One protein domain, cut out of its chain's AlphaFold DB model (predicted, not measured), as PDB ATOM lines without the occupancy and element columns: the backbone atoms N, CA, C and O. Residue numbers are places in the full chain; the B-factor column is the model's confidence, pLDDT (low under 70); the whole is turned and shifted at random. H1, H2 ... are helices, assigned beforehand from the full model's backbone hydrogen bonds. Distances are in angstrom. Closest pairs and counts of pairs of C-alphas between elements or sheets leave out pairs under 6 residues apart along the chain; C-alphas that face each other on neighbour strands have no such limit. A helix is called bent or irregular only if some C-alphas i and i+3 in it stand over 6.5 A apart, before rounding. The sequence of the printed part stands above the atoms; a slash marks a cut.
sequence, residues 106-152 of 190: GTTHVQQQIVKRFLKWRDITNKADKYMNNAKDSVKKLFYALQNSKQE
ATOM      1  N   GLY A 106     113.647 176.707 116.787       82.56
ATOM      2  CA  GLY A 106     113.648 177.968 116.045       82.56
ATOM      3  C   GLY A 106     114.663 177.971 114.903       82.56
ATOM      4  O   GLY A 106     115.586 177.159 114.887       82.56
ATOM      5  N   THR A 107     114.516 178.918 113.980       82.19
ATOM      6  CA  THR A 107     115.357 179.066 112.779       82.19
ATOM      7  C   THR A 107     116.630 179.888 113.013       82.19
ATOM      8  O   THR A 107     117.572 179.808 112.231       82.19
ATOM      9  N   THR A 108     116.702 180.652 114.105       88.56
ATOM     10  CA  THR A 108     117.849 181.494 114.471       88.56
ATOM     11  C   THR A 108     118.826 180.779 115.402       88.56
ATOM     12  O   THR A 108     118.431 180.116 116.359       88.56
ATOM     13  N   HIS A 109     120.130 180.941 115.160       88.56
ATOM     14  CA  HIS A 109     121.208 180.393 116.001       88.56
ATOM     15  C   HIS A 109     121.069 178.889 116.320       88.56
ATOM     16  O   HIS A 109     121.312 178.453 117.449       88.56
ATOM     17  N   VAL A 110     120.681 178.085 115.325       88.50
ATOM     18  CA  VAL A 110     120.420 176.640 115.460       88.50
ATOM     19  C   VAL A 110     121.591 175.899 116.113       88.50
ATOM     20  O   VAL A 110     121.387 175.119 117.042       88.50
ATOM     21  N   GLN A 111     122.828 176.199 115.711       90.00
ATOM     22  CA  GLN A 111     124.028 175.561 116.257       90.00
ATOM     23  C   GLN A 111     124.148 175.795 117.771       90.00
ATOM     24  O   GLN A 111     124.416 174.867 118.532       90.00
ATOM     25  N   GLN A 112     123.888 177.024 118.232       91.00
ATOM     26  CA  GLN A 112     123.942 177.355 119.656       91.00
ATOM     27  C   GLN A 112     122.811 176.686 120.440       91.00
ATOM     28  O   GLN A 112     123.034 176.265 121.575       91.00
ATOM     29  N   GLN A 113     121.609 176.579 119.858       89.88
ATOM     30  CA  GLN A 113     120.493 175.858 120.479       89.88
ATOM     31  C   GLN A 113     120.860 174.388 120.703       89.88
ATOM     32  O   GLN A 113     120.723 173.894 121.824       89.88
ATOM     33  N   ILE A 114     121.403 173.734 119.671       90.06
ATOM     34  CA  ILE A 114     121.823 172.332 119.730       90.06
ATOM     35  C   ILE A 114     122.875 172.132 120.823       90.06
ATOM     36  O   ILE A 114     122.668 171.325 121.730       90.06
ATOM     37  N   VAL A 115     123.964 172.909 120.793       92.50
ATOM     38  CA  VAL A 115     125.062 172.780 121.764       92.50
ATOM     39  C   VAL A 115     124.569 173.026 123.190       92.50
ATOM     40  O   VAL A 115     124.832 172.217 124.081       92.50
ATOM     41  N   LYS A 116     123.803 174.100 123.428       91.69
ATOM     42  CA  LYS A 116     123.286 174.417 124.770       91.69
ATOM     43  C   LYS A 116     122.358 173.323 125.295       91.69
ATOM     44  O   LYS A 116     122.449 172.980 126.473       91.69
ATOM     45  N   ARG A 117     121.464 172.777 124.461       89.00
ATOM     46  CA  ARG A 117     120.555 171.699 124.887       89.00
ATOM     47  C   ARG A 117     121.297 170.392 125.139       89.00
ATOM     48  O   ARG A 117     121.028 169.760 126.155       89.00
ATOM     49  N   PHE A 118     122.253 170.033 124.287       89.12
ATOM     50  CA  PHE A 118     123.080 168.844 124.481       89.12
ATOM     51  C   PHE A 118     123.892 168.916 125.781       89.12
ATOM     52  O   PHE A 118     123.864 167.981 126.581       89.12
ATOM     53  N   LEU A 119     124.561 170.047 126.035       90.50
ATOM     54  CA  LEU A 119     125.342 170.241 127.259       90.50
ATOM     55  C   LEU A 119     124.463 170.200 128.512       90.50
ATOM     56  O   LEU A 119     124.851 169.560 129.486       90.50
ATOM     57  N   LYS A 120     123.277 170.823 128.480       88.19
ATOM     58  CA  LYS A 120     122.306 170.743 129.583       88.19
ATOM     59  C   LYS A 120     121.831 169.313 129.812       88.19
ATOM     60  O   LYS A 120     121.834 168.866 130.949       88.19
ATOM     61  N   TRP A 121     121.448 168.598 128.756       86.12
ATOM     62  CA  TRP A 121     121.015 167.205 128.860       86.12
ATOM     63  C   TRP A 121     122.099 166.337 129.514       86.12
ATOM     64  O   TRP A 121     121.828 165.687 130.518       86.12
ATOM     65  N   ARG A 122     123.347 166.437 129.036       85.81
ATOM     66  CA  ARG A 122     124.495 165.712 129.597       85.81
ATOM     67  C   ARG A 122     124.765 166.072 131.062       85.81
ATOM     68  O   ARG A 122     125.003 165.187 131.875       85.81
ATOM     69  N   ASP A 123     124.743 167.360 131.401       88.19
ATOM     70  CA  ASP A 123     125.009 167.834 132.765       88.19
ATOM     71  C   ASP A 123     123.928 167.372 133.753       88.19
ATOM     72  O   ASP A 123     124.250 166.927 134.852       88.19
ATOM     73  N   ILE A 124     122.653 167.407 133.345       85.62
ATOM     74  CA  ILE A 124     121.539 166.909 134.159       85.62
ATOM     75  C   ILE A 124     121.682 165.398 134.377       85.62
ATOM     76  O   ILE A 124     121.488 164.949 135.503       85.62
ATOM     77  N   THR A 125     122.036 164.616 133.353       82.56
ATOM     78  CA  THR A 125     122.261 163.167 133.497       82.56
ATOM     79  C   THR A 125     123.435 162.867 134.427       82.56
ATOM     80  O   THR A 125     123.266 162.096 135.360       82.56
ATOM     81  N   ASN A 126     124.576 163.541 134.271       83.25
ATOM     82  CA  ASN A 126     125.743 163.313 135.135       83.25
ATOM     83  C   ASN A 126     125.489 163.704 136.598       83.25
ATOM     84  O   ASN A 126     125.993 163.076 137.526       83.25
ATOM     85  N   LYS A 127     124.728 164.779 136.824       84.06
ATOM     86  CA  LYS A 127     124.377 165.227 138.176       84.06
ATOM     87  C   LYS A 127     123.242 164.407 138.782       84.06
ATOM     88  O   LYS A 127     123.120 164.391 140.007       84.06
ATOM     89  N   ALA A 128     122.433 163.736 137.959       82.94
ATOM     90  CA  ALA A 128     121.311 162.923 138.409       82.94
ATOM     91  C   ALA A 128     121.751 161.920 139.470       82.94
ATOM     92  O   ALA A 128     121.160 161.896 140.541       82.94
ATOM     93  N   ASP A 129     122.830 161.179 139.222       75.56
ATOM     94  CA  ASP A 129     123.278 160.112 140.121       75.56
ATOM     95  C   ASP A 129     123.599 160.651 141.522       75.56
ATOM     96  O   ASP A 129     123.189 160.085 142.534       75.56
ATOM     97  N   LYS A 130     124.219 161.834 141.605       82.31
ATOM     98  CA  LYS A 130     124.555 162.476 142.884       82.31
ATOM     99  C   LYS A 130     123.321 162.910 143.681       82.31
ATOM    100  O   LYS A 130     123.288 162.738 144.898       82.31
ATOM    101  N   TYR A 131     122.330 163.512 143.025       81.06
ATOM    102  CA  TYR A 131     121.169 164.099 143.711       81.06
ATOM    103  C   TYR A 131     119.998 163.120 143.866       81.06
ATOM    104  O   TYR A 131     119.214 163.246 144.806       81.06
ATOM    105  N   MET A 132     119.882 162.130 142.978       78.81
ATOM    106  CA  MET A 132     118.775 161.174 142.958       78.81
ATOM    107  C   MET A 132     118.990 159.995 143.904       78.81
ATOM    108  O   MET A 132     118.004 159.371 144.286       78.81
ATOM    109  N   ASN A 133     120.213 159.711 144.366       77.56
ATOM    110  CA  ASN A 133     120.449 158.644 145.349       77.56
ATOM    111  C   ASN A 133     119.647 158.856 146.645       77.56
ATOM    112  O   ASN A 133     118.973 157.930 147.099       77.56
ATOM    113  N   ASN A 134     119.595 160.097 147.139       80.44
ATOM    114  CA  ASN A 134     118.879 160.479 148.366       80.44
ATOM    115  C   ASN A 134     117.428 160.942 148.127       80.44
ATOM    116  O   ASN A 134     116.738 161.337 149.067       80.44
ATOM    117  N   ALA A 135     116.956 160.943 146.877       82.50
ATOM    118  CA  ALA A 135     115.611 161.397 146.542       82.50
ATOM    119  C   ALA A 135     114.551 160.326 146.843       82.50
ATOM    120  O   ALA A 135     114.814 159.124 146.791       82.50
ATOM    121  N   LYS A 136     113.311 160.761 147.102       86.75
ATOM    122  CA  LYS A 136     112.160 159.853 147.224       86.75
ATOM    123  C   LYS A 136     111.904 159.125 145.906       86.75
ATOM    124  O   LYS A 136     112.068 159.695 144.829       86.75
ATOM    125  N   ASP A 137     111.402 157.900 146.002       84.44
ATOM    126  CA  ASP A 137     111.174 157.010 144.858       84.44
ATOM    127  C   ASP A 137     110.244 157.615 143.785       84.44
ATOM    128  O   ASP A 137     110.465 157.470 142.583       84.44
ATOM    129  N   SER A 138     109.245 158.395 144.209       84.06
ATOM    130  CA  SER A 138     108.355 159.151 143.319       84.06
ATOM    131  C   SER A 138     109.083 160.229 142.508       84.06
ATOM    132  O   SER A 138     108.787 160.425 141.330       84.06
ATOM    133  N   VAL A 139     110.065 160.898 143.115       85.38
ATOM    134  CA  VAL A 139     110.875 161.939 142.470       85.38
ATOM    135  C   VAL A 139     111.825 161.312 141.456       85.38
ATOM    136  O   VAL A 139     111.931 161.820 140.342       85.38
ATOM    137  N   LYS A 140     112.439 160.167 141.792       82.81
ATOM    138  CA  LYS A 140     113.270 159.402 140.848       82.81
ATOM    139  C   LYS A 140     112.456 159.008 139.613       82.81
ATOM    140  O   LYS A 140     112.863 159.294 138.489       82.81
ATOM    141  N   LYS A 141     111.263 158.432 139.811       82.69
ATOM    142  CA  LYS A 141     110.364 158.024 138.714       82.69
ATOM    143  C   LYS A 141     109.974 159.191 137.808       82.69
ATOM    144  O   LYS A 141     110.054 159.058 136.589       82.69
ATOM    145  N   LEU A 142     109.593 160.332 138.385       84.12
ATOM    146  CA  LEU A 142     109.253 161.531 137.617       84.12
ATOM    147  C   LEU A 142     110.457 162.064 136.829       84.12
ATOM    148  O   LEU A 142     110.330 162.404 135.656       84.12
ATOM    149  N   PHE A 143     111.630 162.116 137.457       84.12
ATOM    150  CA  PHE A 143     112.851 162.610 136.832       84.12
ATOM    151  C   PHE A 143     113.247 161.784 135.600       84.12
ATOM    152  O   PHE A 143     113.460 162.347 134.523       84.12
ATOM    153  N   TYR A 144     113.272 160.454 135.723       79.88
ATOM    154  CA  TYR A 144     113.567 159.568 134.594       79.88
ATOM    155  C   TYR A 144     112.486 159.633 133.504       79.88
ATOM    156  O   TYR A 144     112.814 159.608 132.315       79.88
ATOM    157  N   ALA A 145     111.213 159.804 133.880       80.44
ATOM    158  CA  ALA A 145     110.133 160.013 132.915       80.44
ATOM    159  C   ALA A 145     110.337 161.299 132.089       80.44
ATOM    160  O   ALA A 145     110.174 161.286 130.868       80.44
ATOM    161  N   LEU A 146     110.757 162.394 132.727       79.25
ATOM    162  CA  LEU A 146     110.999 163.681 132.062       79.25
ATOM    163  C   LEU A 146     112.244 163.680 131.168       79.25
ATOM    164  O   LEU A 146     112.277 164.383 130.157       79.25
ATOM    165  N   GLN A 147     113.266 162.884 131.491       75.19
ATOM    166  CA  GLN A 147     114.480 162.807 130.674       75.19
ATOM    167  C   GLN A 147     114.287 162.103 129.321       75.19
ATOM    168  O   GLN A 147     115.228 162.065 128.527       75.19
ATOM    169  N   ASN A 148     113.104 161.544 129.023       63.81
ATOM    170  CA  ASN A 148     112.928 160.576 127.933       63.81
ATOM    171  C   ASN A 148     113.965 159.441 127.995       63.81
ATOM    172  O   ASN A 148     114.252 158.818 126.967       63.81
ATOM    173  N   SER A 149     114.550 159.166 129.171       57.66
ATOM    174  CA  SER A 149     115.273 157.920 129.343       57.66
ATOM    175  C   SER A 149     114.186 156.871 129.233       57.66
ATOM    176  O   SER A 149     113.337 156.767 130.120       57.66
ATOM    177  N   LYS A 150     114.131 156.171 128.097       54.03
ATOM    178  CA  LYS A 150     113.319 154.966 127.997       54.03
ATOM    179  C   LYS A 150     113.628 154.186 129.269       54.03
ATOM    180  O   LYS A 150     114.801 153.899 129.520       54.03
ATOM    181  N   GLN A 151     112.598 153.931 130.081       51.88
ATOM    182  CA  GLN A 151     112.683 152.904 131.113       51.88
ATOM    183  C   GLN A 151     113.400 151.722 130.481       51.88
ATOM    184  O   GLN A 151     113.164 151.455 129.294       51.88
ATOM    185  N   GLU A 152     114.327 151.123 131.230       52.25
ATOM    186  CA  GLU A 152     115.129 149.996 130.771       52.25
ATOM    187  C   GLU A 152     114.282 149.136 129.847       52.25
ATOM    188  O   GLU A 152     113.188 148.701 130.211       52.25
TER     189      GLU A 152
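This is residues 106 to 152 of the 190 residues of the protein "Retrovirus-related Pol poly from transposon TNT 1" of Labeo rohita (UniProt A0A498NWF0). One long helix, H1, makes the longest axis, and after a tight turn at its far end the shorter H2 folds back beside its last part, like a lopsided J. Residues 106 to 120 stand free. The printed part has 47 residues with two named helices, H1 then H2, and no named strand; its class is all helix. It is loose, with a radius of gyration of the C-alphas of 13.4 A, and spans 40 by 19 by 16 A.

Start with H1, residues 110 to 132, which has a kink of 33 degrees near residue 126; it is neither bent nor irregular, but only just: C-alphas 126 and 129 are 6.4 A apart. H2, residues 137 to 146, is close to H1 but not clearly touching, the closest C-alphas being those of Met 132 and Lys 140, 6.2 A apart. They run opposite ways at a shallow tilt of 14 degrees. Every O i to N i+4 pair is within hydrogen-bond range in H2, and 17 of 19 in H1.

Find C-alpha 110 at (120.420, 176.640, 115.460); from there H1 runs 31.6 A to C-alpha 132. H2 measures 14.4 A and ends at C-alpha 146, (110.999, 163.681, 132.062).

The C-alphas of Thr 107 and Asn 134 are the farthest apart, at 40.3 A. The printed part has no cut, and pLDDT is under 70 at residues 148 to 152.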